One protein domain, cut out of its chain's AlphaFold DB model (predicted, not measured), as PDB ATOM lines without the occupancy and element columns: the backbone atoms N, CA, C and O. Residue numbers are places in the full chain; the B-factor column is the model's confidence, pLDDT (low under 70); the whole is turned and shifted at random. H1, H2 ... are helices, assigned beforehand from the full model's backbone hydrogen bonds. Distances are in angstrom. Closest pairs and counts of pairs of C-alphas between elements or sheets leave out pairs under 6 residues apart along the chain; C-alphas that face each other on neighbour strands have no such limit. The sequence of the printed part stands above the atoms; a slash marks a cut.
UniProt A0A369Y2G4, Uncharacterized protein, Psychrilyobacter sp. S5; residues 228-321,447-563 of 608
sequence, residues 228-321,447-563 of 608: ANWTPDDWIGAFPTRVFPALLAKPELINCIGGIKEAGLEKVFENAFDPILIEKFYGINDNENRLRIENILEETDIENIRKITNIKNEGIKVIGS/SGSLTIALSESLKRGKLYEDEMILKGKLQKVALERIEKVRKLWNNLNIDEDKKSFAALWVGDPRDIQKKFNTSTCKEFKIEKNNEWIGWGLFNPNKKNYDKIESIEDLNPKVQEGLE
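Overview. This is residues 228 to 321 and 447 to 563 of the 608 residues of an uncharacterized protein of Psychrilyobacter sp. S5 (UniProt A0A369Y2G4). One long helix, H8, runs out as a rod; H7 folds back beside its first part as a helical hairpin, and its other end runs into a loose cluster of short helices and long loops. H9 and H10 turn off beyond that end, H1 to H4 are short helices spread in a loose group, and H5 and H6 make an arm from which residues 296 to 304 stick out. The printed part has 211 residues with twelve named helices, H1 to H12 in order along the chain, and no named strand; the class is all helix, though under half of the residues are in named elements. The whole is only just loose, close to compact, with a radius of gyration of the C-alphas of 20.6 A and spans of 55 by 52 by 31 A.

Arrangement. H8, residues 467 to 490, is the hub, touching three other helices. H7, residues 449 to 460, forms a hairpin with it; residues 449 to 453 alone touch residues 470 to 477 of H8, at a shallow tilt of 29 degrees, opposite ways, the closest C-alphas being those of Ser 449 and Leu 474, 6.5 A apart. H9, residues 501 to 506, touches residues 486 to 490 alone of H8 at a steep tilt of 53 degrees, opposite ways; the closest C-alphas, of Asn 490 and Ala 503, are 4.3 A apart. H12, residues 556 to 563, only just touches H8, with 3 pairs of C-alphas within 8 A, at a steep tilt of 51 degrees; the closest are those of Gln 475 and Leu 562, 7.8 A apart. With one of these three pairs at a shallow tilt, the helix packing is mostly crossed, but only just. H10, residues 509 to 515, and H9 touch only at the corner by their link, and only just, with 3 pairs within 8 A; the closest C-alphas are those of Leu 504 and Ile 512, 6.8 A apart. H11, residues 518 to 523, touches no helix. H4, residues 275 to 282, is close to H8 but not clearly touching, with the C-alphas of Phe 281 and Trp 489 closest, at 7.4 A. H2, residues 251 to 254, and H3, residues 266 to 270, only just touch, with 3 pairs within 8 A; the closest C-alphas are those of Leu 253 and Phe 269, 7.1 A apart. H1, residues 232 to 238, is close to H3 but not clearly touching, with the C-alphas of Pro 232 and Glu 270 closest, at 6.5 A. H5, residues 286 to 294, and H6, residues 302 to 309, are close but not clearly touching, with the C-alphas of Glu 288 and Ile 308 closest, at 8.0 A. In H1 and H3 to H12 every O i to N i+4 pair is within hydrogen-bond range; H2 is too short for such a pair.

Along the chain. H8 measures 33.8 A from C-alpha 467 at (62.785, -12.586, -2.035) to C-alpha 490 at (35.995, -33.015, -4.515). H7 measures 16.6 A and H5 12.1 A. H1 begins at C-alpha 232, at (30.058, -37.371, 17.080), and H12 ends at C-alpha 563, at (50.114, -14.100, -0.724).

Size, cuts and confidence. The C-alphas of Glu 299 and Lys 522 are the two farthest apart, at 59.8 A. Residues 322 to 446 are not printed, and C-alphas 321 and 447 are 16.3 A apart across that cut. The links H1 to H2, H2 to H3 and H11 to H12 are long, the last with 32 residues. The mean pLDDT of the printed part is 84.1; residues 286 to 313 and 528 to 530 are under 70.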
ATOM      1  N   ALA A 228      32.815 -47.280  12.630       71.56
ATOM      2  CA  ALA A 228      31.380 -47.145  12.383       71.56
ATOM      3  C   ALA A 228      30.539 -46.912  13.656       71.56
ATOM      4  O   ALA A 228      29.444 -46.364  13.570       71.56
ATOM      5  N   ASN A 229      31.046 -47.300  14.832       78.06
ATOM      6  CA  ASN A 229      30.354 -47.154  16.115       78.06
ATOM      7  C   ASN A 229      30.743 -45.877  16.876       78.06
ATOM      8  O   ASN A 229      30.275 -45.672  17.997       78.06
ATOM      9  N   TRP A 230      31.624 -45.041  16.320       82.94
ATOM     10  CA  TRP A 230      32.049 -43.805  16.972       82.94
ATOM     11  C   TRP A 230      30.933 -42.764  16.957       82.94
ATOM     12  O   TRP A 230      30.321 -42.482  15.925       82.94
ATOM     13  N   THR A 231      30.709 -42.147  18.110       84.81
ATOM     14  CA  THR A 231      29.777 -41.030  18.255       84.81
ATOM     15  C   THR A 231      30.369 -39.736  17.675       84.81
ATOM     16  O   THR A 231      31.583 -39.633  17.463       84.81
ATOM     17  N   PRO A 232      29.552 -38.693  17.440       84.31
ATOM     18  CA  PRO A 232      30.058 -37.371  17.080       84.31
ATOM     19  C   PRO A 232      31.133 -36.835  18.034       84.31
ATOM     20  O   PRO A 232      32.143 -36.295  17.581       84.31
ATOM     21  N   ASP A 233      30.946 -37.020  19.342       82.50
ATOM     22  CA  ASP A 233      31.892 -36.557  20.362       82.50
ATOM     23  C   ASP A 233      33.232 -37.298  20.274       82.50
ATOM     24  O   ASP A 233      34.291 -36.679  20.424       82.50
ATOM     25  N   ASP A 234      33.201 -38.590  19.945       83.56
ATOM     26  CA  ASP A 234      34.403 -39.389  19.720       83.56
ATOM     27  C   ASP A 234      35.226 -38.832  18.553       83.56
ATOM     28  O   ASP A 234      36.415 -38.547  18.701       83.56
ATOM     29  N   TRP A 235      34.582 -38.587  17.408       84.38
ATOM     30  CA  TRP A 235      35.235 -38.009  16.230       84.38
ATOM     31  C   TRP A 235      35.769 -36.595  16.469       84.38
ATOM     32  O   TRP A 235      36.834 -36.233  15.963       84.38
ATOM     33  N   ILE A 236      35.039 -35.782  17.232       83.88
ATOM     34  CA  ILE A 236      35.431 -34.410  17.569       83.88
ATOM     35  C   ILE A 236      36.647 -34.397  18.510       83.88
ATOM     36  O   ILE A 236      37.506 -33.516  18.390       83.88
ATOM     37  N   GLY A 237      36.728 -35.347  19.445       78.69
ATOM     38  CA  GLY A 237      37.784 -35.427  20.455       78.69
ATOM     39  C   GLY A 237      39.040 -36.196  20.031       78.69
ATOM     40  O   GLY A 237      40.114 -35.923  20.564       78.69
ATOM     41  N   ALA A 238      38.932 -37.122  19.076       78.38
ATOM     42  CA  ALA A 238      39.989 -38.089  18.764       78.38
ATOM     43  C   ALA A 238      41.230 -37.511  18.065       78.38
ATOM     44  O   ALA A 238      42.323 -38.076  18.182       78.38
ATOM     45  N   PHE A 239      41.065 -36.411  17.324       81.81
ATOM     46  CA  PHE A 239      42.107 -35.852  16.461       81.81
ATOM     47  C   PHE A 239      42.313 -34.354  16.699       81.81
ATOM     48  O   PHE A 239      41.384 -33.665  17.126       81.81
ATOM     49  N   PRO A 240      43.510 -33.810  16.402       78.25
ATOM     50  CA  PRO A 240      43.767 -32.365  16.419       78.25
ATOM     51  C   PRO A 240      42.881 -31.598  15.441       78.25
ATOM     52  O   PRO A 240      42.339 -30.541  15.779       78.25
ATOM     53  N   THR A 241      42.664 -32.184  14.269       81.50
ATOM     54  CA  THR A 241      41.645 -31.791  13.303       81.50
ATOM     55  C   THR A 241      40.252 -32.138  13.797       81.50
ATOM     56  O   THR A 241      39.961 -33.276  14.145       81.50
ATOM     57  N   ARG A 242      39.348 -31.169  13.739       86.31
ATOM     58  CA  ARG A 242      37.910 -31.413  13.735       86.31
ATOM     59  C   ARG A 242      37.468 -31.991  12.392       86.31
ATOM     60  O   ARG A 242      37.949 -31.588  11.335       86.31
ATOM     61  N   VAL A 243      36.465 -32.855  12.467       88.81
ATOM     62  CA  VAL A 243      35.877 -33.594  11.342       88.81
ATOM     63  C   VAL A 243      34.951 -32.762  10.443       88.81
ATOM     64  O   VAL A 243      34.446 -33.248   9.439       88.81
ATOM     65  N   PHE A 244      34.730 -31.487  10.766       92.12
ATOM     66  CA  PHE A 244      33.762 -30.637  10.068       92.12
ATOM     67  C   PHE A 244      33.868 -30.576   8.540       92.12
ATOM     68  O   PHE A 244      32.816 -30.574   7.904       92.12
ATOM     69  N   PRO A 245      35.066 -30.570   7.921       94.25
ATOM     70  CA  PRO A 245      35.176 -30.605   6.466       94.25
ATOM     71  C   PRO A 245      34.524 -31.849   5.843       94.25
ATOM     72  O   PRO A 245      34.037 -31.778   4.719       94.25
ATOM     73  N   ALA A 246      34.478 -32.966   6.575       94.62
ATOM     74  CA  ALA A 246      33.886 -34.225   6.133       94.62
ATOM     75  C   ALA A 246      32.375 -34.329   6.395       94.62
ATOM     76  O   ALA A 246      31.733 -35.221   5.845       94.62
ATOM     77  N   LEU A 247      31.792 -33.437   7.208       95.31
ATOM     78  CA  LEU A 247      30.354 -33.467   7.478       95.31
ATOM     79  C   LEU A 247      29.554 -33.164   6.213       95.31
ATOM     80  O   LEU A 247      29.938 -32.305   5.416       95.31
ATOM     81  N   LEU A 248      28.402 -33.818   6.073       95.69
ATOM     82  CA  LEU A 248      27.445 -33.525   5.008       95.69
ATOM     83  C   LEU A 248      26.984 -32.062   5.079       95.69
ATOM     84  O   LEU A 248      26.499 -31.595   6.113       95.69
ATOM     85  N   ALA A 249      27.088 -31.348   3.957       94.88
ATOM     86  CA  ALA A 249      26.769 -29.926   3.851       94.88
ATOM     87  C   ALA A 249      25.250 -29.688   3.726       94.88
ATOM     88  O   ALA A 249      24.729 -29.262   2.685       94.88
ATOM     89  N   LYS A 250      24.519 -30.005   4.800       94.19
ATOM     90  CA  LYS A 250      23.063 -29.844   4.880       94.19
ATOM     91  C   LYS A 250      22.669 -28.362   4.939       94.19
ATOM     92  O   LYS A 250      23.313 -27.613   5.679       94.19
ATOM     93  N   PRO A 251      21.627 -27.915   4.207       93.56
ATOM     94  CA  PRO A 251      21.199 -26.513   4.201       93.56
ATOM     95  C   PRO A 251      20.958 -25.929   5.596       93.56
ATOM     96  O   PRO A 251      21.299 -24.777   5.848       93.56
ATOM     97  N   GLU A 252      20.423 -26.720   6.520       94.31
ATOM     98  CA  GLU A 252      20.139 -26.313   7.895       94.31
ATOM     99  C   GLU A 252      21.427 -26.036   8.685       94.31
ATOM    100  O   GLU A 252      21.487 -25.075   9.444       94.31
ATOM    101  N   LEU A 253      22.485 -26.829   8.468       94.06
ATOM    102  CA  LEU A 253      23.795 -26.599   9.092       94.06
ATOM    103  C   LEU A 253      24.531 -25.419   8.453       94.06
ATOM    104  O   LEU A 253      25.192 -24.653   9.155       94.06
ATOM    105  N   ILE A 254      24.401 -25.258   7.132       93.88
ATOM    106  CA  ILE A 254      24.967 -24.124   6.390       93.88
ATOM    107  C   ILE A 254      24.385 -22.799   6.903       93.88
ATOM    108  O   ILE A 254      25.130 -21.848   7.126       93.88
ATOM    109  N   ASN A 255      23.070 -22.758   7.125       93.50
ATOM    110  CA  ASN A 255      22.337 -21.568   7.563       93.50
ATOM    111  C   ASN A 255      22.138 -21.487   9.085       93.50
ATOM    112  O   ASN A 255      21.296 -20.725   9.557       93.50
ATOM    113  N   CYS A 256      22.868 -22.289   9.862       92.00
ATOM    114  CA  CYS A 256      22.768 -22.274  11.315       92.00
ATOM    115  C   CYS A 256      23.279 -20.931  11.864       92.00
ATOM    116  O   CYS A 256      24.421 -20.546  11.603       92.00
ATOM    117  N   ILE A 257      22.432 -20.247  12.638       89.12
ATOM    118  CA  ILE A 257      22.767 -19.059  13.431       89.12
ATOM    119  C   ILE A 257      22.642 -19.457  14.906       89.12
ATOM    120  O   ILE A 257      21.632 -20.033  15.305       89.12
ATOM    121  N   GLY A 258      23.663 -19.165  15.709       88.88
ATOM    122  CA  GLY A 258      23.779 -19.616  17.098       88.88
ATOM    123  C   GLY A 258      24.468 -20.977  17.240       88.88
ATOM    124  O   GLY A 258      25.079 -21.496  16.302       88.88
ATOM    125  N   GLY A 259      24.443 -21.538  18.448       86.12
ATOM    126  CA  GLY A 259      24.933 -22.890  18.715       86.12
ATOM    127  C   GLY A 259      23.998 -23.972  18.170       86.12
ATOM    128  O   GLY A 259      22.789 -23.780  18.118       86.12
ATOM    129  N   ILE A 260      24.542 -25.152  17.840       86.06
ATOM    130  CA  ILE A 260      23.750 -26.304  17.349       86.06
ATOM    131  C   ILE A 260      22.558 -26.603  18.272       86.06
ATOM    132  O   ILE A 260      21.446 -26.796  17.788       86.06
ATOM    133  N   LYS A 261      22.792 -26.597  19.591       85.75
ATOM    134  CA  LYS A 261      21.749 -26.834  20.600       85.75
ATOM    135  C   LYS A 261      20.734 -25.698  20.690       85.75
ATOM    136  O   LYS A 261      19.539 -25.930  20.784       85.75
ATOM    137  N   GLU A 262      21.207 -24.456  20.630       87.12
ATOM    138  CA  GLU A 262      20.345 -23.265  20.671       87.12
ATOM    139  C   GLU A 262      19.412 -23.212  19.454       87.12
ATOM    140  O   GLU A 262      18.274 -22.765  19.561       87.12
ATOM    141  N   ALA A 263      19.882 -23.722  18.314       84.88
ATOM    142  CA  ALA A 263      19.120 -23.824  17.079       84.88
ATOM    143  C   ALA A 263      18.243 -25.092  16.985       84.88
ATOM    144  O   ALA A 263      17.521 -25.240  15.999       84.88
ATOM    145  N   GLY A 264      18.302 -26.017  17.955       86.50
ATOM    146  CA  GLY A 264      17.564 -27.287  17.911       86.50
ATOM    147  C   GLY A 264      17.980 -28.213  16.758       86.50
ATOM    148  O   GLY A 264      17.145 -28.922  16.192       86.50
ATOM    149  N   LEU A 265      19.252 -28.157  16.345       87.69
ATOM    150  CA  LEU A 265      19.791 -28.879  15.184       87.69
ATOM    151  C   LEU A 265      20.636 -30.101  15.564       87.69
ATOM    152  O   LEU A 265      21.362 -30.620  14.717       87.69
ATOM    153  N   GLU A 266      20.557 -30.593  16.801       90.81
ATOM    154  CA  GLU A 266      21.366 -31.713  17.302       90.81
ATOM    155  C   GLU A 266      21.229 -32.943  16.408       90.81
ATOM    156  O   GLU A 266      22.219 -33.438  15.876       90.81
ATOM    157  N   LYS A 267      19.992 -33.357  16.127       90.19
ATOM    158  CA  LYS A 267      19.724 -34.508  15.258       90.19
ATOM    159  C   LYS A 267      20.207 -34.283  13.822       90.19
ATOM    160  O   LYS A 267      20.610 -35.224  13.144       90.19
ATOM    161  N   VAL A 268      20.160 -33.046  13.319       89.25
ATOM    162  CA  VAL A 268      20.656 -32.724  11.969       89.25
ATOM    163  C   VAL A 268      22.175 -32.844  11.920       89.25
ATOM    164  O   VAL A 268      22.698 -33.411  10.957       89.25
ATOM    165  N   PHE A 269      22.841 -32.330  12.954       89.00
ATOM    166  CA  PHE A 269      24.280 -32.401  13.143       89.00
ATOM    167  C   PHE A 269      24.746 -33.848  13.287       89.00
ATOM    168  O   PHE A 269      25.611 -34.253  12.524       89.00
ATOM    169  N   GLU A 270      24.120 -34.644  14.155       89.81
ATOM    170  CA  GLU A 270      24.375 -36.085  14.294       89.81
ATOM    171  C   GLU A 270      24.221 -36.807  12.952       89.81
ATOM    172  O   GLU A 270      25.143 -37.471  12.491       89.81
ATOM    173  N   ASN A 271      23.109 -36.577  12.247       89.69
ATOM    174  CA  ASN A 271      22.862 -37.168  10.931       89.69
ATOM    175  C   ASN A 271      23.788 -36.630   9.821       89.69
ATOM    176  O   ASN A 271      23.613 -37.009   8.660       89.69
ATOM    177  N   ALA A 272      24.644 -35.639  10.091       92.69
ATOM    178  CA  ALA A 272      25.636 -35.150   9.136       92.69
ATOM    179  C   ALA A 272      26.987 -35.866   9.270       92.69
ATOM    180  O   ALA A 272      27.836 -35.686   8.394       92.69
ATOM    181  N   PHE A 273      27.178 -36.670  10.323       91.06
ATOM    182  CA  PHE A 273      28.313 -37.578  10.449       91.06
ATOM    183  C   PHE A 273      28.063 -38.800   9.577       91.06
ATOM    184  O   PHE A 273      27.121 -39.556   9.798       91.06
ATOM    185  N   ASP A 274      28.931 -38.983   8.591       89.19
ATOM    186  CA  ASP A 274      28.954 -40.168   7.749       89.19
ATOM    187  C   ASP A 274      30.339 -40.819   7.876       89.19
ATOM    188  O   ASP A 274      31.328 -40.198   7.469       89.19
ATOM    189  N   PRO A 275      30.449 -42.028   8.457       84.50
ATOM    190  CA  PRO A 275      31.738 -42.679   8.673       84.50
ATOM    191  C   PRO A 275      32.579 -42.798   7.398       84.50
ATOM    192  O   PRO A 275      33.781 -42.561   7.453       84.50
ATOM    193  N   ILE A 276      31.963 -43.045   6.235       85.31
ATOM    194  CA  ILE A 276      32.676 -43.205   4.960       85.31
ATOM    195  C   ILE A 276      33.332 -41.884   4.548       85.31
ATOM    196  O   ILE A 276      34.493 -41.865   4.139       85.31
ATOM    197  N   LEU A 277      32.613 -40.762   4.647       90.31
ATOM    198  CA  LEU A 277      33.185 -39.446   4.331       90.31
ATOM    199  C   LEU A 277      34.314 -39.065   5.287       90.31
ATOM    200  O   LEU A 277      35.308 -38.474   4.864       90.31
ATOM    201  N   ILE A 278      34.163 -39.402   6.563       89.88
ATOM    202  CA  ILE A 278      35.143 -39.102   7.604       89.88
ATOM    203  C   ILE A 278      36.415 -39.934   7.408       89.88
ATOM    204  O   ILE A 278      37.519 -39.387   7.438       89.88
ATOM    205  N   GLU A 279      36.264 -41.230   7.145       85.38
ATOM    206  CA  GLU A 279      37.351 -42.149   6.809       85.38
ATOM    207  C   GLU A 279      38.105 -41.686   5.563       85.38
ATOM    208  O   GLU A 279      39.328 -41.551   5.612       85.38
ATOM    209  N   LYS A 280      37.390 -41.337   4.482       88.38
ATOM    210  CA  LYS A 280      37.989 -40.755   3.267       88.38
ATOM    211  C   LYS A 280      38.726 -39.449   3.563       88.38
ATOM    212  O   LYS A 280      39.846 -39.257   3.105       88.38
ATOM    213  N   PHE A 281      38.128 -38.543   4.340       90.62
ATOM    214  CA  PHE A 281      38.755 -37.262   4.668       90.62
ATOM    215  C   PHE A 281      40.064 -37.453   5.430       90.62
ATOM    216  O   PHE A 281      41.060 -36.817   5.093       90.62
ATOM    217  N   TYR A 282      40.091 -38.337   6.425       86.56
ATOM    218  CA  TYR A 282      41.304 -38.616   7.187       86.56
ATOM    219  C   TYR A 282      42.281 -39.551   6.466       86.56
ATOM    220  O   TYR A 282      43.480 -39.524   6.749       86.56
ATOM    221  N   GLY A 283      41.788 -40.340   5.514       83.19
ATOM    222  CA  GLY A 283      42.512 -41.453   4.916       83.19
ATOM    223  C   GLY A 283      42.743 -42.585   5.918       83.19
ATOM    224  O   GLY A 283      43.791 -43.214   5.872       83.19
ATOM    225  N   ILE A 284      41.830 -42.821   6.862       78.06
ATOM    226  CA  ILE A 284      41.950 -43.903   7.858       78.06
ATOM    227  C   ILE A 284      40.896 -44.970   7.575       78.06
ATOM    228  O   ILE A 284      39.796 -44.628   7.160       78.06
ATOM    229  N   ASN A 285      41.210 -46.244   7.810       70.94
ATOM    230  CA  ASN A 285      40.228 -47.328   7.758       70.94
ATOM    231  C   ASN A 285      40.373 -48.270   8.967       70.94
ATOM    232  O   ASN A 285      41.393 -48.255   9.666       70.94
ATOM    233  N   ASP A 286      39.341 -49.078   9.227       59.44
ATOM    234  CA  ASP A 286      39.291 -50.008  10.367       59.44
ATOM    235  C   ASP A 286      40.489 -50.975  10.408       59.44
ATOM    236  O   ASP A 286      40.999 -51.287  11.487       59.44
ATOM    237  N   ASN A 287      40.991 -51.403   9.244       54.75
ATOM    238  CA  ASN A 287      42.118 -52.333   9.147       54.75
ATOM    239  C   ASN A 287      43.457 -51.678   9.522       54.75
ATOM    240  O   ASN A 287      44.220 -52.266  10.280       54.75
ATOM    241  N   GLU A 288      43.742 -50.457   9.056       54.19
ATOM    242  CA  GLU A 288      44.950 -49.708   9.435       54.19
ATOM    243  C   GLU A 288      44.964 -49.379  10.938       54.19
ATOM    244  O   GLU A 288      46.015 -49.444  11.576       54.19
ATOM    245  N   ASN A 289      43.803 -49.057  11.523       52.69
ATOM    246  CA  ASN A 289      43.690 -48.782  12.957       52.69
ATOM    247  C   ASN A 289      43.870 -50.042  13.809       52.69
ATOM    248  O   ASN A 289      44.600 -49.989  14.799       52.69
ATOM    249  N   ARG A 290      43.255 -51.171  13.422       47.53
ATOM    250  CA  ARG A 290      43.460 -52.466  14.092       47.53
ATOM    251  C   ARG A 290      44.910 -52.912  14.018       47.53
ATOM    252  O   ARG A 290      45.508 -53.134  15.062       47.53
ATOM    253  N   LEU A 291      45.503 -52.908  12.826       47.09
ATOM    254  CA  LEU A 291      46.893 -53.320  12.627       47.09
ATOM    255  C   LEU A 291      47.877 -52.423  13.372       47.09
ATOM    256  O   LEU A 291      48.880 -52.909  13.868       47.09
ATOM    257  N   ARG A 292      47.618 -51.119  13.514       49.91
ATOM    258  CA  ARG A 292      48.501 -50.255  14.309       49.91
ATOM    259  C   ARG A 292      48.385 -50.517  15.814       49.91
ATOM    260  O   ARG A 292      49.371 -50.356  16.519       49.91
ATOM    261  N   ILE A 293      47.208 -50.897  16.309       43.31
ATOM    262  CA  ILE A 293      47.006 -51.279  17.716       43.31
ATOM    263  C   ILE A 293      47.603 -52.665  17.987       43.31
ATOM    264  O   ILE A 293      48.261 -52.848  19.008       43.31
ATOM    265  N   GLU A 294      47.419 -53.608  17.064       39.38
ATOM    266  CA  GLU A 294      47.939 -54.978  17.134       39.38
ATOM    267  C   GLU A 294      49.465 -55.018  16.936       39.38
ATOM    268  O   GLU A 294      50.150 -55.676  17.703       39.38
ATOM    269  N   ASN A 295      50.043 -54.213  16.038       44.22
ATOM    270  CA  ASN A 295      51.502 -54.131  15.827       44.22
ATOM    271  C   ASN A 295      52.234 -53.266  16.874       44.22
ATOM    272  O   ASN A 295      53.460 -53.245  16.922       44.22
ATOM    273  N   ILE A 296      51.507 -52.543  17.735       46.91
ATOM    274  CA  ILE A 296      52.064 -52.013  18.996       46.91
ATOM    275  C   ILE A 296      52.211 -53.144  20.042       46.91
ATOM    276  O   ILE A 296      52.838 -52.936  21.093       46.91
ATOM    277  N   LEU A 297      51.648 -54.327  19.763       36.78
ATOM    278  CA  LEU A 297      51.591 -55.477  20.660       36.78
ATOM    279  C   LEU A 297      52.301 -56.738  20.132       36.78
ATOM    280  O   LEU A 297      52.798 -57.470  20.978       36.78
ATOM    281  N   GLU A 298      52.421 -56.987  18.820       38.59
ATOM    282  CA  GLU A 298      53.064 -58.213  18.302       38.59
ATOM    283  C   GLU A 298      53.934 -58.011  17.040       38.59
ATOM    284  O   GLU A 298      53.729 -57.106  16.229       38.59
ATOM    285  N   GLU A 299      54.959 -58.864  16.943       47.53
ATOM    286  CA  GLU A 299      56.090 -58.869  16.010       47.53
ATOM    287  C   GLU A 299      55.714 -58.975  14.511       47.53
ATOM    288  O   GLU A 299      54.966 -59.848  14.086       47.53
ATOM    289  N   THR A 300      56.348 -58.117  13.700       52.09
ATOM    290  CA  THR A 300      56.812 -58.318  12.304       52.09
ATOM    291  C   THR A 300      56.029 -59.215  11.324       52.09
ATOM    292  O   THR A 300      56.227 -60.425  11.273       52.09
ATOM    293  N   ASP A 301      55.393 -58.569  10.335       45.66
ATOM    294  CA  ASP A 301      55.460 -58.982   8.920       45.66
ATOM    295  C   ASP A 301      55.473 -57.741   7.997       45.66
ATOM    296  O   ASP A 301      54.446 -57.166   7.619       45.66
ATOM    297  N   ILE A 302      56.687 -57.293   7.676       43.78
ATOM    298  CA  ILE A 302      57.001 -56.052   6.944       43.78
ATOM    299  C   ILE A 302      56.458 -56.092   5.504       43.78
ATOM    300  O   ILE A 302      56.007 -55.076   4.966       43.78
ATOM    301  N   GLU A 303      56.445 -57.270   4.882       42.78
ATOM    302  CA  GLU A 303      55.989 -57.467   3.503       42.78
ATOM    303  C   GLU A 303      54.458 -57.329   3.403       42.78
ATOM    304  O   GLU A 303      53.927 -56.746   2.450       42.78
ATOM    305  N   ASN A 304      53.740 -57.807   4.425       46.06
ATOM    306  CA  ASN A 304      52.293 -57.638   4.542       46.06
ATOM    307  C   ASN A 304      51.911 -56.188   4.855       46.06
ATOM    308  O   ASN A 304      50.986 -55.666   4.234       46.06
ATOM    309  N   ILE A 305      52.658 -55.486   5.715       46.81
ATOM    310  CA  ILE A 305      52.437 -54.053   5.970       46.81
ATOM    311  C   ILE A 305      52.615 -53.239   4.683       46.81
ATOM    312  O   ILE A 305      51.754 -52.419   4.384       46.81
ATOM    313  N   ARG A 306      53.652 -53.498   3.871       42.75
ATOM    314  CA  ARG A 306      53.861 -52.824   2.568       42.75
ATOM    315  C   ARG A 306      52.766 -53.123   1.545       42.75
ATOM    316  O   ARG A 306      52.390 -52.246   0.770       42.75
ATOM    317  N   LYS A 307      52.217 -54.342   1.539       42.47
ATOM    318  CA  LYS A 307      51.046 -54.689   0.713       42.47
ATOM    319  C   LYS A 307      49.761 -54.004   1.192       42.47
ATOM    320  O   LYS A 307      48.926 -53.668   0.357       42.47
ATOM    321  N   ILE A 308      49.617 -53.768   2.497       43.88
ATOM    322  CA  ILE A 308      48.429 -53.156   3.116       43.88
ATOM    323  C   ILE A 308      48.492 -51.618   3.091       43.88
ATOM    324  O   ILE A 308      47.474 -50.982   2.847       43.88
ATOM    325  N   THR A 309      49.661 -50.990   3.248       44.50
ATOM    326  CA  THR A 309      49.841 -49.533   3.061       44.50
ATOM    327  C   THR A 309      49.709 -49.107   1.597       44.50
ATOM    328  O   THR A 309      49.465 -47.935   1.319       44.50
ATOM    329  N   ASN A 310      49.780 -50.064   0.666       40.97
ATOM    330  CA  ASN A 310      49.399 -49.893  -0.739       40.97
ATOM    331  C   ASN A 310      47.871 -49.847  -0.960       40.97
ATOM    332  O   ASN A 310      47.414 -49.689  -2.095       40.97
ATOM    333  N   ILE A 311      47.055 -49.978   0.097       44.81
ATOM    334  CA  ILE A 311      45.628 -49.658   0.025       44.81
ATOM    335  C   ILE A 311      45.515 -48.142  -0.152       44.81
ATOM    336  O   ILE A 311      45.940 -47.365   0.699       44.81
ATOM    337  N   LYS A 312      44.934 -47.746  -1.289       52.66
ATOM    338  CA  LYS A 312      44.613 -46.380  -1.733       52.66
ATOM    339  C   LYS A 312      43.704 -45.613  -0.754       52.66
ATOM    340  O   LYS A 312      42.591 -45.231  -1.100       52.66
ATOM    341  N   ASN A 313      44.154 -45.368   0.468       58.56
ATOM    342  CA  ASN A 313      43.471 -44.486   1.405       58.56
ATOM    343  C   ASN A 313      43.984 -43.063   1.183       58.56
ATOM    344  O   ASN A 313      44.817 -42.543   1.926       58.56
ATOM    345  N   GLU A 314      43.517 -42.467   0.091       75.56
ATOM    346  CA  GLU A 314      43.748 -41.070  -0.255       75.56
ATOM    347  C   GLU A 314      42.928 -40.180   0.699       75.56
ATOM    348  O   GLU A 314      41.704 -40.248   0.714       75.56
ATOM    349  N   GLY A 315      43.597 -39.367   1.521       84.06
ATOM    350  CA  GLY A 315      42.966 -38.456   2.484       84.06
ATOM    351  C   GLY A 315      43.947 -37.406   3.005       84.06
ATOM    352  O   GLY A 315      44.999 -37.181   2.413       84.06
ATOM    353  N   ILE A 316      43.658 -36.759   4.135       85.56
ATOM    354  CA  ILE A 316      44.508 -35.674   4.645       85.56
ATOM    355  C   ILE A 316      45.936 -36.135   4.958       85.56
ATOM    356  O   ILE A 316      46.871 -35.362   4.771       85.56
ATOM    357  N   LYS A 317      46.126 -37.413   5.314       81.69
ATOM    358  CA  LYS A 317      47.450 -38.010   5.541       81.69
ATOM    359  C   LYS A 317      48.387 -37.949   4.322       81.69
ATOM    360  O   LYS A 317      49.601 -37.965   4.508       81.69
ATOM    361  N   VAL A 318      47.851 -37.853   3.091       83.62
ATOM    362  CA  VAL A 318      48.661 -37.712   1.858       83.62
ATOM    363  C   VAL A 318      48.957 -36.262   1.472       83.62
ATOM    364  O   VAL A 318      49.708 -36.013   0.534       83.62
ATOM    365  N   ILE A 319      48.331 -35.285   2.126       85.56
ATOM    366  CA  ILE A 319      48.488 -33.860   1.786       85.56
ATOM    367  C   ILE A 319      48.887 -32.985   2.970       85.56
ATOM    368  O   ILE A 319      49.088 -31.785   2.786       85.56
ATOM    369  N   GLY A 320      48.993 -33.570   4.155       84.44
ATOM    370  CA  GLY A 320      49.432 -32.914   5.365       84.44
ATOM    371  C   GLY A 320      49.592 -33.922   6.496       84.44
ATOM    372  O   GLY A 320      49.871 -35.100   6.281       84.44
ATOM    373  N   SER A 321      49.355 -33.438   7.708       80.50
ATOM    374  CA  SER A 321      49.537 -34.187   8.944       80.50
ATOM    375  C   SER A 321      48.756 -35.495   9.007       80.50
ATOM    376  O   SER A 321      47.538 -35.528   8.817       80.50
ATOM    377  N   SER A 447      63.740 -32.224  -0.303       86.25
ATOM    378  CA  SER A 447      63.263 -31.223   0.655       86.25
ATOM    379  C   SER A 447      62.383 -30.179  -0.044       86.25
ATOM    380  O   SER A 447      62.571 -29.870  -1.224       86.25
ATOM    381  N   GLY A 448      61.407 -29.629   0.677       92.81
ATOM    382  CA  GLY A 448      60.541 -28.577   0.151       92.81
ATOM    383  C   GLY A 448      61.260 -27.234  -0.009       92.81
ATOM    384  O   GLY A 448      62.348 -27.006   0.526       92.81
ATOM    385  N   SER A 449      60.640 -26.325  -0.763       95.31
ATOM    386  CA  SER A 449      61.203 -25.008  -1.088       95.31
ATOM    387  C   SER A 449      61.513 -24.155   0.146       95.31
ATOM    388  O   SER A 449      62.567 -23.522   0.182       95.31
ATOM    389  N   LEU A 450      60.649 -24.168   1.166       95.31
ATOM    390  CA  LEU A 450      60.878 -23.447   2.420       95.31
ATOM    391  C   LEU A 450      62.036 -24.063   3.208       95.31
ATOM    392  O   LEU A 450      62.893 -23.328   3.688       95.31
ATOM    393  N   THR A 451      62.103 -25.393   3.298       95.19
ATOM    394  CA  THR A 451      63.207 -26.088   3.983       95.19
ATOM    395  C   THR A 451      64.548 -25.763   3.338       95.19
ATOM    396  O   THR A 451      65.498 -25.425   4.042       95.19
ATOM    397  N   ILE A 452      64.630 -25.821   2.003       94.88
ATOM    398  CA  ILE A 452      65.859 -25.500   1.265       94.88
ATOM    399  C   ILE A 452      66.269 -24.050   1.532       94.88
ATOM    400  O   ILE A 452      67.411 -23.793   1.919       94.88
ATOM    401  N   ALA A 453      65.336 -23.107   1.367       96.50
ATOM    402  CA  ALA A 453      65.608 -21.689   1.572       96.50
ATOM    403  C   ALA A 453      66.050 -21.395   3.012       96.50
ATOM    404  O   ALA A 453      67.012 -20.654   3.217       96.50
ATOM    405  N   LEU A 454      65.398 -22.000   4.006       96.50
ATOM    406  CA  LEU A 454      65.746 -21.844   5.414       96.50
ATOM    407  C   LEU A 454      67.116 -22.453   5.736       96.50
ATOM    408  O   LEU A 454      67.953 -21.760   6.311       96.50
ATOM    409  N   SER A 455      67.371 -23.703   5.334       95.44
ATOM    410  CA  SER A 455      68.646 -24.396   5.579       95.44
ATOM    411  C   SER A 455      69.827 -23.592   5.040       95.44
ATOM    412  O   SER A 455      70.794 -23.324   5.754       95.44
ATOM    413  N   GLU A 456      69.730 -23.137   3.791       95.81
ATOM    414  CA  GLU A 456      70.793 -22.358   3.167       95.81
ATOM    415  C   GLU A 456      70.926 -20.952   3.764       95.81
ATOM    416  O   GLU A 456      72.038 -20.429   3.867       95.81
ATOM    417  N   SER A 457      69.818 -20.345   4.200       96.81
ATOM    418  CA  SER A 457      69.864 -19.040   4.864       96.81
ATOM    419  C   SER A 457      70.567 -19.127   6.217       96.81
ATOM    420  O   SER A 457      71.436 -18.305   6.505       96.81
ATOM    421  N   LEU A 458      70.254 -20.154   7.016       95.06
ATOM    422  CA  LEU A 458      70.900 -20.411   8.306       95.06
ATOM    423  C   LEU A 458      72.407 -20.649   8.139       95.06
ATOM    424  O   LEU A 458      73.198 -20.019   8.834       95.06
ATOM    425  N   LYS A 459      72.823 -21.463   7.155       93.75
ATOM    426  CA  LYS A 459      74.250 -21.691   6.844       93.75
ATOM    427  C   LYS A 459      74.998 -20.406   6.475       93.75
ATOM    428  O   LYS A 459      76.185 -20.282   6.761       93.75
ATOM    429  N   ARG A 460      74.326 -19.464   5.804       94.81
ATOM    430  CA  ARG A 460      74.920 -18.202   5.331       94.81
ATOM    431  C   ARG A 460      74.797 -17.048   6.327       94.81
ATOM    432  O   ARG A 460      75.435 -16.019   6.117       94.81
ATOM    433  N   GLY A 461      73.949 -17.175   7.348       94.06
ATOM    434  CA  GLY A 461      73.596 -16.087   8.267       94.06
ATOM    435  C   GLY A 461      72.799 -14.943   7.618       94.06
ATOM    436  O   GLY A 461      72.711 -13.856   8.182       94.06
ATOM    437  N   LYS A 462      72.242 -15.155   6.420       93.75
ATOM    438  CA  LYS A 462      71.415 -14.189   5.676       93.75
ATOM    439  C   LYS A 462      70.520 -14.923   4.686       93.75
ATOM    440  O   LYS A 462      70.816 -16.062   4.343       93.75
ATOM    441  N   LEU A 463      69.476 -14.258   4.187       92.69
ATOM    442  CA  LEU A 463      68.569 -14.849   3.200       92.69
ATOM    443  C   LEU A 463      69.356 -15.382   1.986       92.69
ATOM    444  O   LEU A 463      70.179 -14.669   1.404       92.69
ATOM    445  N   TYR A 464      69.143 -16.659   1.661       87.69
ATOM    446  CA  TYR A 464      69.895 -17.399   0.644       87.69
ATOM    447  C   TYR A 464      69.720 -16.831  -0.767       87.69
ATOM    448  O   TYR A 464      70.703 -16.717  -1.508       87.69
ATOM    449  N   GLU A 465      68.481 -16.504  -1.124       88.44
ATOM    450  CA  GLU A 465      68.067 -16.066  -2.455       88.44
ATOM    451  C   GLU A 465      67.248 -14.775  -2.401       88.44
ATOM    452  O   GLU A 465      66.807 -14.350  -1.333       88.44
ATOM    453  N   ASP A 466      67.069 -14.144  -3.562       93.75
ATOM    454  CA  ASP A 466      66.212 -12.968  -3.688       93.75
ATOM    455  C   ASP A 466      64.762 -13.302  -3.305       93.75
ATOM    456  O   ASP A 466      64.225 -14.353  -3.674       93.75
ATOM    457  N   GLU A 467      64.127 -12.387  -2.574       94.50
ATOM    458  CA  GLU A 467      62.785 -12.586  -2.035       94.50
ATOM    459  C   GLU A 467      61.760 -12.876  -3.141       94.50
ATOM    460  O   GLU A 467      60.934 -13.774  -2.990       94.50
ATOM    461  N   MET A 468      61.843 -12.190  -4.286       95.75
ATOM    462  CA  MET A 468      60.900 -12.382  -5.393       95.75
ATOM    463  C   MET A 468      61.051 -13.759  -6.041       95.75
ATOM    464  O   MET A 468      60.056 -14.373  -6.436       95.75
ATOM    465  N   ILE A 469      62.279 -14.278  -6.115       96.44
ATOM    466  CA  ILE A 469      62.540 -15.627  -6.631       96.44
ATOM    467  C   ILE A 469      61.929 -16.673  -5.693       96.44
ATOM    468  O   ILE A 469      61.246 -17.594  -6.156       96.44
ATOM    469  N   LEU A 470      62.131 -16.520  -4.380       96.62
ATOM    470  CA  LEU A 470      61.550 -17.417  -3.382       96.62
ATOM    471  C   LEU A 470      60.016 -17.368  -3.410       96.62
ATOM    472  O   LEU A 470      59.381 -18.424  -3.428       96.62
ATOM    473  N   LYS A 471      59.415 -16.174  -3.510       97.44
ATOM    474  CA  LYS A 471      57.960 -16.007  -3.672       97.44
ATOM    475  C   LYS A 471      57.427 -16.802  -4.858       97.44
ATOM    476  O   LYS A 471      56.498 -17.590  -4.691       97.44
ATOM    477  N   GLY A 472      58.062 -16.681  -6.026       97.25
ATOM    478  CA  GLY A 472      57.665 -17.426  -7.224       97.25
ATOM    479  C   GLY A 472      57.725 -18.948  -7.037       97.25
ATOM    480  O   GLY A 472      56.817 -19.666  -7.464       97.25
ATOM    481  N   LYS A 473      58.755 -19.459  -6.347       96.81
ATOM    482  CA  LYS A 473      58.869 -20.893  -6.020       96.81
ATOM    483  C   LYS A 473      57.778 -21.355  -5.054       96.81
ATOM    484  O   LYS A 473      57.161 -22.392  -5.295       96.81
ATOM    485  N   LEU A 474      57.537 -20.603  -3.979       97.25
ATOM    486  CA  LEU A 474      56.501 -20.914  -2.988       97.25
ATOM    487  C   LEU A 474      55.110 -20.903  -3.634       97.25
ATOM    488  O   LEU A 474      54.360 -21.865  -3.475       97.25
ATOM    489  N   GLN A 475      54.799 -19.886  -4.440       97.81
ATOM    490  CA  GLN A 475      53.533 -19.794  -5.169       97.81
ATOM    491  C   GLN A 475      53.315 -20.996  -6.091       97.81
ATOM    492  O   GLN A 475      52.241 -21.599  -6.070       97.81
ATOM    493  N   LYS A 476      54.334 -21.395  -6.863       97.06
ATOM    494  CA  LYS A 476      54.237 -22.560  -7.752       97.06
ATOM    495  C   LYS A 476      53.889 -23.837  -6.980       97.06
ATOM    496  O   LYS A 476      52.929 -24.520  -7.331       97.06
ATOM    497  N   VAL A 477      54.635 -24.137  -5.913       96.50
ATOM    498  CA  VAL A 477      54.389 -25.329  -5.081       96.50
ATOM    499  C   VAL A 477      53.010 -25.266  -4.417       96.50
ATOM    500  O   VAL A 477      52.327 -26.285  -4.315       96.50
ATOM    501  N   ALA A 478      52.567 -24.075  -4.008       97.12
ATOM    502  CA  ALA A 478      51.245 -23.892  -3.428       97.12
ATOM    503  C   ALA A 478      50.129 -24.203  -4.430       97.12
ATOM    504  O   ALA A 478      49.223 -24.951  -4.082       97.12
ATOM    505  N   LEU A 479      50.203 -23.716  -5.673       97.62
ATOM    506  CA  LEU A 479      49.198 -24.021  -6.704       97.62
ATOM    507  C   LEU A 479      49.124 -25.525  -7.002       97.62
ATOM    508  O   LEU A 479      48.030 -26.091  -7.063       97.62
ATOM    509  N   GLU A 480      50.275 -26.196  -7.100       95.94
ATOM    510  CA  GLU A 480      50.335 -27.654  -7.265       95.94
ATOM    511  C   GLU A 480      49.682 -28.391  -6.082       95.94
ATOM    512  O   GLU A 480      48.957 -29.371  -6.273       95.94
ATOM    513  N   ARG A 481      49.909 -27.920  -4.849       95.12
ATOM    514  CA  ARG A 481      49.296 -28.493  -3.644       95.12
ATOM    515  C   ARG A 481      47.796 -28.219  -3.574       95.12
ATOM    516  O   ARG A 481      47.048 -29.147  -3.286       95.12
ATOM    517  N   ILE A 482      47.349 -27.000  -3.869       97.19
ATOM    518  CA  ILE A 482      45.929 -26.628  -3.883       97.19
ATOM    519  C   ILE A 482      45.166 -27.515  -4.874       97.19
ATOM    520  O   ILE A 482      44.106 -28.030  -4.532       97.19
ATOM    521  N   GLU A 483      45.715 -27.773  -6.063       96.69
ATOM    522  CA  GLU A 483      45.087 -28.669  -7.044       96.69
ATOM    523  C   GLU A 483      44.991 -30.121  -6.538       96.69
ATOM    524  O   GLU A 483      43.975 -30.787  -6.755       96.69
ATOM    525  N   LYS A 484      46.004 -30.622  -5.813       94.25
ATOM    526  CA  LYS A 484      45.929 -31.942  -5.152       94.25
ATOM    527  C   LYS A 484      44.828 -31.978  -4.089       94.25
ATOM    528  O   LYS A 484      44.033 -32.915  -4.071       94.25
ATOM    529  N   VAL A 485      44.756 -30.952  -3.239       94.88
ATOM    530  CA  VAL A 485      43.723 -30.824  -2.197       94.88
ATOM    531  C   VAL A 485      42.332 -30.764  -2.822       94.88
ATOM    532  O   VAL A 485      41.441 -31.488  -2.389       94.88
ATOM    533  N   ARG A 486      42.156 -29.970  -3.886       96.25
ATOM    534  CA  ARG A 486      40.902 -29.863  -4.637       96.25
ATOM    535  C   ARG A 486      40.426 -31.230  -5.118       96.25
ATOM    536  O   ARG A 486      39.278 -31.579  -4.872       96.25
ATOM    537  N   LYS A 487      41.294 -32.019  -5.761       94.25
ATOM    538  CA  LYS A 487      40.943 -33.369  -6.239       94.25
ATOM    539  C   LYS A 487      40.492 -34.281  -5.101       94.25
ATOM    540  O   LYS A 487      39.462 -34.936  -5.226       94.25
ATOM    541  N   LEU A 488      41.232 -34.289  -3.993       92.75
ATOM    542  CA  LEU A 488      40.904 -35.108  -2.824       92.75
ATOM    543  C   LEU A 488      39.567 -34.703  -2.206       92.75
ATOM    544  O   LEU A 488      38.703 -35.546  -1.982       92.75
ATOM    545  N   TRP A 489      39.367 -33.408  -1.962       95.19
ATOM    546  CA  TRP A 489      38.148 -32.914  -1.331       95.19
ATOM    547  C   TRP A 489      36.931 -33.008  -2.242       95.19
ATOM    548  O   TRP A 489      35.847 -33.299  -1.748       95.19
ATOM    549  N   ASN A 490      37.091 -32.859  -3.559       93.94
ATOM    550  CA  ASN A 490      35.995 -33.015  -4.515       93.94
ATOM    551  C   ASN A 490      35.395 -34.433  -4.480       93.94
ATOM    552  O   ASN A 490      34.205 -34.599  -4.728       93.94
ATOM    553  N   ASN A 491      36.195 -35.436  -4.103       91.19
ATOM    554  CA  ASN A 491      35.775 -36.834  -3.968       91.19
ATOM    555  C   ASN A 491      35.105 -37.155  -2.613       91.19
ATOM    556  O   ASN A 491      34.715 -38.301  -2.372       91.19
ATOM    557  N   LEU A 492      34.946 -36.169  -1.721       93.12
ATOM    558  CA  LEU A 492      34.241 -36.316  -0.441       93.12
ATOM    559  C   LEU A 492      32.727 -36.144  -0.623       93.12
ATOM    560  O   LEU A 492      32.091 -35.268  -0.034       93.12
ATOM    561  N   ASN A 493      32.157 -36.999  -1.464       91.81
ATOM    562  CA  ASN A 493      30.728 -37.103  -1.714       91.81
ATOM    563  C   ASN A 493      30.270 -38.569  -1.591       91.81
ATOM    564  O   ASN A 493      31.077 -39.505  -1.673       91.81
ATOM    565  N   ILE A 494      28.981 -38.752  -1.299       84.62
ATOM    566  CA  ILE A 494      28.315 -40.067  -1.300       84.62
ATOM    567  C   ILE A 494      27.648 -40.293  -2.661       84.62
ATOM    568  O   ILE A 494      27.773 -41.359  -3.252       84.62
ATOM    569  N   ASP A 495      26.961 -39.262  -3.148       82.00
ATOM    570  CA  ASP A 495      26.317 -39.161  -4.454       82.00
ATOM    571  C   ASP A 495      26.340 -37.682  -4.906       82.00
ATOM    572  O   ASP A 495      26.914 -36.831  -4.215       82.00
ATOM    573  N   GLU A 496      25.752 -37.363  -6.064       75.69
ATOM    574  CA  GLU A 496      25.776 -36.002  -6.632       75.69
ATOM    575  C   GLU A 496      25.149 -34.939  -5.705       75.69
ATOM    576  O   GLU A 496      25.615 -33.794  -5.677       75.69
ATOM    577  N   ASP A 497      24.158 -35.324  -4.892       79.94
ATOM    578  CA  ASP A 497      23.403 -34.422  -4.016       79.94
ATOM    579  C   ASP A 497      23.969 -34.351  -2.586       79.94
ATOM    580  O   ASP A 497      23.754 -33.369  -1.861       79.94
ATOM    581  N   LYS A 498      24.730 -35.366  -2.161       88.81
ATOM    582  CA  LYS A 498      25.311 -35.486  -0.816       88.81
ATOM    583  C   LYS A 498      26.809 -35.204  -0.821       88.81
ATOM    584  O   LYS A 498      27.649 -36.100  -0.699       88.81
ATOM    585  N   LYS A 499      27.130 -33.914  -0.904       94.44
ATOM    586  CA  LYS A 499      28.491 -33.376  -0.770       94.44
ATOM    587  C   LYS A 499      28.821 -33.054   0.691       94.44
ATOM    588  O   LYS A 499      27.975 -32.532   1.427       94.44
ATOM    589  N   SER A 500      30.060 -33.314   1.104       96.62
ATOM    590  CA  SER A 500      30.603 -32.770   2.354       96.62
ATOM    591  C   SER A 500      30.837 -31.256   2.256       96.62
ATOM    592  O   SER A 500      30.804 -30.685   1.162       96.62
ATOM    593  N   PHE A 501      31.112 -30.584   3.379       97.12
ATOM    594  CA  PHE A 501      31.520 -29.172   3.359       97.12
ATOM    595  C   PHE A 501      32.783 -28.947   2.515       97.12
ATOM    596  O   PHE A 501      32.846 -27.970   1.773       97.12
ATOM    597  N   ALA A 502      33.766 -29.847   2.590       96.50
ATOM    598  CA  ALA A 502      34.993 -29.764   1.803       96.50
ATOM    599  C   ALA A 502      34.726 -29.920   0.300       96.50
ATOM    600  O   ALA A 502      35.191 -29.093  -0.481       96.50
ATOM    601  N   ALA A 503      33.936 -30.928  -0.094       96.50
ATOM    602  CA  ALA A 503      33.554 -31.145  -1.491       96.50
ATOM    603  C   ALA A 503      32.759 -29.964  -2.052       96.50
ATOM    604  O   ALA A 503      32.979 -29.539  -3.183       96.50
ATOM    605  N   LEU A 504      31.859 -29.402  -1.241       95.88
ATOM    606  CA  LEU A 504      31.093 -28.221  -1.607       95.88
ATOM    607  C   LEU A 504      31.999 -26.986  -1.787       95.88
ATOM    608  O   LEU A 504      31.796 -26.224  -2.724       95.88
ATOM    609  N   TRP A 505      33.011 -26.803  -0.931       97.12
ATOM    610  CA  TRP A 505      33.918 -25.647  -0.968       97.12
ATOM    611  C   TRP A 505      34.890 -25.654  -2.154       97.12
ATOM    612  O   TRP A 505      35.217 -24.593  -2.683       97.12
ATOM    613  N   VAL A 506      35.339 -26.829  -2.603       96.56
ATOM    614  CA  VAL A 506      36.234 -26.954  -3.772       96.56
ATOM    615  C   VAL A 506      35.501 -27.125  -5.102       96.56
ATOM    616  O   VAL A 506      36.155 -27.212  -6.138       96.56
ATOM    617  N   GLY A 507      34.171 -27.219  -5.068       93.56
ATOM    618  CA  GLY A 507      33.316 -27.348  -6.244       93.56
ATOM    619  C   GLY A 507      32.925 -25.998  -6.851       93.56
ATOM    620  O   GLY A 507      33.654 -25.013  -6.755       93.56
ATOM    621  N   ASP A 508      31.749 -25.957  -7.481       92.44
ATOM    622  CA  ASP A 508      31.185 -24.737  -8.061       92.44
ATOM    623  C   ASP A 508      30.759 -23.747  -6.955       92.44
ATOM    624  O   ASP A 508      29.837 -24.054  -6.189       92.44
ATOM    625  N   PRO A 509      31.346 -22.534  -6.883       91.31
ATOM    626  CA  PRO A 509      30.980 -21.519  -5.889       91.31
ATOM    627  C   PRO A 509      29.482 -21.176  -5.862       91.31
ATOM    628  O   PRO A 509      28.925 -20.802  -4.823       91.31
ATOM    629  N   ARG A 510      28.788 -21.331  -6.998       89.69
ATOM    630  CA  ARG A 510      27.351 -21.046  -7.130       89.69
ATOM    631  C   ARG A 510      26.496 -22.011  -6.310       89.69
ATOM    632  O   ARG A 510      25.398 -21.635  -5.898       89.69
ATOM    633  N   ASP A 511      26.975 -23.226  -6.044       90.38
ATOM    634  CA  ASP A 511      26.252 -24.212  -5.235       90.38
ATOM    635  C   ASP A 511      26.159 -23.765  -3.770       90.38
ATOM    636  O   ASP A 511      25.101 -23.890  -3.146       90.38
ATOM    637  N   ILE A 512      27.234 -23.173  -3.232       90.56
ATOM    638  CA  ILE A 512      27.239 -22.599  -1.880       90.56
ATOM    639  C   ILE A 512      26.290 -21.402  -1.819       90.56
ATOM    640  O   ILE A 512      25.426 -21.333  -0.944       90.56
ATOM    641  N   GLN A 513      26.407 -20.478  -2.775       88.81
ATOM    642  CA  GLN A 513      25.608 -19.249  -2.804       88.81
ATOM    643  C   GLN A 513      24.096 -19.514  -2.880       88.81
ATOM    644  O   GLN A 513      23.313 -18.763  -2.297       88.81
ATOM    645  N   LYS A 514      23.673 -20.582  -3.571       89.19
ATOM    646  CA  LYS A 514      22.265 -21.018  -3.621       89.19
ATOM    647  C   LYS A 514      21.774 -21.584  -2.287       89.19
ATOM    648  O   LYS A 514      20.605 -21.409  -1.956       89.19
ATOM    649  N   LYS A 515      22.645 -22.271  -1.539       89.44
ATOM    650  CA  LYS A 515      22.307 -22.877  -0.241       89.44
ATOM    651  C   LYS A 515      22.237 -21.843   0.888       89.44
ATOM    652  O   LYS A 515      21.505 -22.079   1.844       89.44
ATOM    653  N   PHE A 516      22.938 -20.709   0.787       87.94
ATOM    654  CA  PHE A 516      22.852 -19.612   1.761       87.94
ATOM    655  C   PHE A 516      21.572 -18.776   1.593       87.94
ATOM    656  O   PHE A 516      21.315 -18.174   0.545       87.94
ATOM    657  N   ASN A 517      20.780 -18.682   2.659       87.19
ATOM    658  CA  ASN A 517      19.574 -17.866   2.701       87.19
ATOM    659  C   ASN A 517      19.888 -16.386   3.013       87.19
ATOM    660  O   ASN A 517      20.963 -16.017   3.495       87.19
ATOM    661  N   THR A 518      18.925 -15.511   2.719       85.31
ATOM    662  CA  THR A 518      19.096 -14.056   2.853       85.31
ATOM    663  C   THR A 518      19.277 -13.607   4.305       85.31
ATOM    664  O   THR A 518      20.007 -12.650   4.546       85.31
ATOM    665  N   SER A 519      18.634 -14.266   5.276       85.81
ATOM    666  CA  SER A 519      18.770 -13.918   6.698       85.81
ATOM    667  C   SER A 519      20.181 -14.195   7.215       85.81
ATOM    668  O   SER A 519      20.769 -13.319   7.838       85.81
ATOM    669  N   THR A 520      20.760 -15.345   6.869       85.19
ATOM    670  CA  THR A 520      22.139 -15.723   7.223       85.19
ATOM    671  C   THR A 520      23.153 -14.759   6.611       85.19
ATOM    672  O   THR A 520      24.066 -14.298   7.290       85.19
ATOM    673  N   CYS A 521      22.962 -14.387   5.340       85.88
ATOM    674  CA  CYS A 521      23.814 -13.395   4.680       85.88
ATOM    675  C   CYS A 521      23.773 -12.039   5.403       85.88
ATOM    676  O   CYS A 521      24.811 -11.415   5.601       85.88
ATOM    677  N   LYS A 522      22.581 -11.593   5.824       87.44
ATOM    678  CA  LYS A 522      22.411 -10.338   6.571       87.44
ATOM    679  C   LYS A 522      23.085 -10.389   7.941       87.44
ATOM    680  O   LYS A 522      23.790  -9.443   8.281       87.44
ATOM    681  N   GLU A 523      22.902 -11.479   8.684       88.44
ATOM    682  CA  GLU A 523      23.472 -11.665  10.026       88.44
ATOM    683  C   GLU A 523      25.000 -11.547  10.013       88.44
ATOM    684  O   GLU A 523      25.589 -10.767  10.760       88.44
ATOM    685  N   PHE A 524      25.652 -12.258   9.092       86.44
ATOM    686  CA  PHE A 524      27.112 -12.270   8.988       86.44
ATOM    687  C   PHE A 524      27.682 -11.162   8.099       86.44
ATOM    688  O   PHE A 524      28.886 -11.147   7.843       86.44
ATOM    689  N   LYS A 525      26.838 -10.235   7.622       87.44
ATOM    690  CA  LYS A 525      27.222  -9.146   6.705       87.44
ATOM    691  C   LYS A 525      27.961  -9.659   5.461       87.44
ATOM    692  O   LYS A 525      28.913  -9.045   4.982       87.44
ATOM    693  N   ILE A 526      27.521 -10.803   4.944       83.44
ATOM    694  CA  ILE A 526      28.054 -11.402   3.725       83.44
ATOM    695  C   ILE A 526      27.227 -10.871   2.560       83.44
ATOM    696  O   ILE A 526      26.046 -11.194   2.413       83.44
ATOM    697  N   GLU A 527      27.837 -10.064   1.701       71.69
ATOM    698  CA  GLU A 527      27.185  -9.664   0.458       71.69
ATOM    699  C   GLU A 527      27.363 -10.773  -0.584       71.69
ATOM    700  O   GLU A 527      28.449 -11.332  -0.738       71.69
ATOM    701  N   LYS A 528      26.299 -11.096  -1.331       62.53
ATOM    702  CA  LYS A 528      26.341 -12.149  -2.366       62.53
ATOM    703  C   LYS A 528      27.353 -11.863  -3.484       62.53
ATOM    704  O   LYS A 528      27.811 -12.800  -4.126       62.53
ATOM    705  N   ASN A 529      27.716 -10.593  -3.670       62.97
ATOM    706  CA  ASN A 529      28.709 -10.141  -4.643       62.97
ATOM    707  C   ASN A 529      30.084  -9.855  -4.008       62.97
ATOM    708  O   ASN A 529      31.005  -9.486  -4.731       62.97
ATOM    709  N   ASN A 530      30.227  -9.998  -2.683       64.12
ATOM    710  CA  ASN A 530      31.503  -9.782  -2.008       64.12
ATOM    711  C   ASN A 530      32.426 -10.990  -2.121       64.12
ATOM    712  O   ASN A 530      32.008 -12.147  -2.206       64.12
ATOM    713  N   GLU A 531      33.710 -10.689  -1.995       75.69
ATOM    714  CA  GLU A 531      34.793 -11.642  -1.826       75.69
ATOM    715  C   GLU A 531      34.772 -12.202  -0.389       75.69
ATOM    716  O   GLU A 531      35.534 -11.772   0.477       75.69
ATOM    717  N   TRP A 532      33.868 -13.136  -0.087       91.62
ATOM    718  CA  TRP A 532      33.981 -13.970   1.115       91.62
ATOM    719  C   TRP A 532      34.687 -15.280   0.762       91.62
ATOM    720  O   TRP A 532      34.326 -15.957  -0.200       91.62
ATOM    721  N   ILE A 533      35.686 -15.667   1.559       93.00
ATOM    722  CA  ILE A 533      36.438 -16.913   1.343       93.00
ATOM    723  C   ILE A 533      35.551 -18.164   1.462       93.00
ATOM    724  O   ILE A 533      35.821 -19.191   0.843       93.00
ATOM    725  N   GLY A 534      34.448 -18.070   2.213       93.88
ATOM    726  CA  GLY A 534      33.482 -19.156   2.355       93.88
ATOM    727  C   GLY A 534      32.670 -19.451   1.094       93.88
ATOM    728  O   GLY A 534      32.013 -20.486   1.051       93.88
ATOM    729  N   TRP A 535      32.747 -18.606   0.054       93.31
ATOM    730  CA  TRP A 535      32.131 -18.893  -1.247       93.31
ATOM    731  C   TRP A 535      32.808 -20.007  -2.035       93.31
ATOM    732  O   TRP A 535      32.217 -20.498  -2.990       93.31
ATOM    733  N   GLY A 536      33.994 -20.439  -1.620       94.69
ATOM    734  CA  GLY A 536      34.685 -21.569  -2.222       94.69
ATOM    735  C   GLY A 536      36.065 -21.206  -2.742       94.69
ATOM    736  O   GLY A 536      36.500 -20.052  -2.688       94.69
ATOM    737  N   LEU A 537      36.746 -22.231  -3.248       96.69
ATOM    738  CA  LEU A 537      38.127 -22.165  -3.711       96.69
ATOM    739  C   LEU A 537      38.293 -21.333  -4.987       96.69
ATOM    740  O   LEU A 537      39.305 -20.657  -5.152       96.69
ATOM    741  N   PHE A 538      37.315 -21.396  -5.886       95.88
ATOM    742  CA  PHE A 538      37.412 -20.827  -7.224       95.88
ATOM    743  C   PHE A 538      36.915 -19.388  -7.320       95.88
ATOM    744  O   PHE A 538      36.002 -18.960  -6.613       95.88
ATOM    745  N   ASN A 539      37.487 -18.661  -8.276       91.94
ATOM    746  CA  ASN A 539      36.967 -17.387  -8.735       91.94
ATOM    747  C   ASN A 539      35.564 -17.598  -9.341       91.94
ATOM    748  O   ASN A 539      35.440 -18.387 -10.280       91.94
ATOM    749  N   PRO A 540      34.516 -16.891  -8.877       86.62
ATOM    750  CA  PRO A 540      33.151 -17.068  -9.386       86.62
ATOM    751  C   PRO A 540      32.990 -16.704 -10.871       86.62
ATOM    752  O   PRO A 540      32.004 -17.090 -11.495       86.62
ATOM    753  N   ASN A 541      33.949 -15.971 -11.447       87.00
ATOM    754  CA  ASN A 541      33.961 -15.619 -12.868       87.00
ATOM    755  C   ASN A 541      34.615 -16.695 -13.754       87.00
ATOM    756  O   ASN A 541      34.587 -16.579 -14.984       87.00
ATOM    757  N   LYS A 542      35.221 -17.739 -13.169       87.19
ATOM    758  CA  LYS A 542      35.834 -18.836 -13.926       87.19
ATOM    759  C   LYS A 542      34.736 -19.685 -14.580       87.19
ATOM    760  O   LYS A 542      33.731 -20.021 -13.965       87.19
ATOM    761  N   LYS A 543      34.913 -20.039 -15.858       86.25
ATOM    762  CA  LYS A 543      33.900 -20.798 -16.623       86.25
ATOM    763  C   LYS A 543      33.903 -22.302 -16.336       86.25
ATOM    764  O   LYS A 543      32.866 -22.937 -16.482       86.25
ATOM    765  N   ASN A 544      35.060 -22.863 -15.988       88.31
ATOM    766  CA  ASN A 544      35.257 -24.290 -15.733       88.31
ATOM    767  C   ASN A 544      35.963 -24.461 -14.378       88.31
ATOM    768  O   ASN A 544      36.985 -23.829 -14.171       88.31
ATOM    769  N   TYR A 545      35.458 -25.312 -13.487       89.56
ATOM    770  CA  TYR A 545      35.998 -25.532 -12.137       89.56
ATOM    771  C   TYR A 545      36.759 -26.866 -11.984       89.56
ATOM    772  O   TYR A 545      37.069 -27.300 -10.876       89.56
ATOM    773  N   ASP A 546      37.104 -27.526 -13.090       89.62
ATOM    774  CA  ASP A 546      37.730 -28.854 -13.077       89.62
ATOM    775  C   ASP A 546      39.235 -28.821 -12.782       89.62
ATOM    776  O   ASP A 546      39.822 -29.866 -12.484       89.62
ATOM    777  N   LYS A 547      39.877 -27.650 -12.890       94.19
ATOM    778  CA  LYS A 547      41.332 -27.496 -12.761       94.19
ATOM    779  C   LYS A 547      41.747 -26.077 -12.364       94.19
ATOM    780  O   LYS A 547      41.171 -25.093 -12.834       94.19
ATOM    781  N   ILE A 548      42.802 -25.992 -11.556       95.00
ATOM    782  CA  ILE A 548      43.528 -24.758 -11.235       95.00
ATOM    783  C   ILE A 548      44.811 -24.713 -12.071       95.00
ATOM    784  O   ILE A 548      45.643 -25.618 -12.000       95.00
ATOM    785  N   GLU A 549      44.959 -23.680 -12.895       91.25
ATOM    786  CA  GLU A 549      46.113 -23.476 -13.782       91.25
ATOM    787  C   GLU A 549      46.939 -22.256 -13.379       91.25
ATOM    788  O   GLU A 549      48.138 -22.203 -13.645       91.25
ATOM    789  N   SER A 550      46.301 -21.290 -12.723       94.75
ATOM    790  CA  SER A 550      46.898 -20.013 -12.344       94.75
ATOM    791  C   SER A 550      46.345 -19.513 -11.008       94.75
ATOM    792  O   SER A 550      45.387 -20.074 -10.471       94.75
ATOM    793  N   ILE A 551      46.953 -18.468 -10.446       95.62
ATOM    794  CA  ILE A 551      46.476 -17.873  -9.190       95.62
ATOM    795  C   ILE A 551      45.148 -17.131  -9.396       95.62
ATOM    796  O   ILE A 551      44.299 -17.137  -8.510       95.62
ATOM    797  N   GLU A 552      44.920 -16.591 -10.593       95.56
ATOM    798  CA  GLU A 552      43.719 -15.854 -10.995       95.56
ATOM    799  C   GLU A 552      42.452 -16.727 -10.990       95.56
ATOM    800  O   GLU A 552      41.329 -16.222 -10.875       95.56
ATOM    801  N   ASP A 553      42.638 -18.047 -11.074       95.69
ATOM    802  CA  ASP A 553      41.575 -19.043 -10.981       95.69
ATOM    803  C   ASP A 553      40.984 -19.169  -9.578       95.69
ATOM    804  O   ASP A 553      39.871 -19.677  -9.421       95.69
ATOM    805  N   LEU A 554      41.728 -18.746  -8.556       96.56
ATOM    806  CA  LEU A 554      41.317 -18.846  -7.164       96.56
ATOM    807  C   LEU A 554      40.378 -17.698  -6.796       96.56
ATOM    808  O   LEU A 554      40.441 -16.606  -7.358       96.56
ATOM    809  N   ASN A 555      39.526 -17.921  -5.803       94.94
ATOM    810  CA  ASN A 555      38.752 -16.861  -5.165       94.94
ATOM    811  C   ASN A 555      39.704 -15.732  -4.708       94.94
ATOM    812  O   ASN A 555      40.727 -16.044  -4.095       94.94
ATOM    813  N   PRO A 556      39.397 -14.442  -4.945       94.31
ATOM    814  CA  PRO A 556      40.271 -13.332  -4.553       94.31
ATOM    815  C   PRO A 556      40.725 -13.357  -3.085       94.31
ATOM    816  O   PRO A 556      41.876 -13.042  -2.797       94.31
ATOM    817  N   LYS A 557      39.887 -13.824  -2.145       94.50
ATOM    818  CA  LYS A 557      40.310 -14.002  -0.741       94.50
ATOM    819  C   LYS A 557      41.246 -15.174  -0.519       94.50
ATOM    820  O   LYS A 557      42.067 -15.125   0.392       94.50
ATOM    821  N   VAL A 558      41.142 -16.220  -1.334       95.81
ATOM    822  CA  VAL A 558      42.123 -17.309  -1.338       95.81
ATOM    823  C   VAL A 558      43.449 -16.802  -1.911       95.81
ATOM    824  O   VAL A 558      44.489 -17.129  -1.351       95.81
ATOM    825  N   GLN A 559      43.430 -15.963  -2.953       96.19
ATOM    826  CA  GLN A 559      44.641 -15.329  -3.500       96.19
ATOM    827  C   GLN A 559      45.324 -14.432  -2.460       96.19
ATOM    828  O   GLN A 559      46.509 -14.597  -2.179       96.19
ATOM    829  N   GLU A 560      44.556 -13.534  -1.836       95.19
ATOM    830  CA  GLU A 560      45.028 -12.653  -0.763       95.19
ATOM    831  C   GLU A 560      45.603 -13.464   0.407       95.19
ATOM    832  O   GLU A 560      46.675 -13.150   0.927       95.19
ATOM    833  N   GLY A 561      44.912 -14.538   0.799       94.62
ATOM    834  CA  GLY A 561      45.390 -15.469   1.812       94.62
ATOM    835  C   GLY A 561      46.714 -16.129   1.422       94.62
ATOM    836  O   GLY A 561      47.661 -16.107   2.202       94.62
ATOM    837  N   LEU A 562      46.819 -16.666   0.207       96.25
ATOM    838  CA  LEU A 562      48.039 -17.313  -0.270       96.25
ATOM    839  C   LEU A 562      49.234 -16.348  -0.272       96.25
ATOM    840  O   LEU A 562      50.301 -16.712   0.218       96.25
ATOM    841  N   GLU A 563      49.055 -15.115  -0.746       96.25
ATOM    842  CA  GLU A 563      50.114 -14.100  -0.724       96.25
ATOM    843  C   GLU A 563      50.549 -13.778   0.713       96.25
ATOM    844  O   GLU A 563      51.743 -13.703   1.011       96.25
TER     845      GLU A 563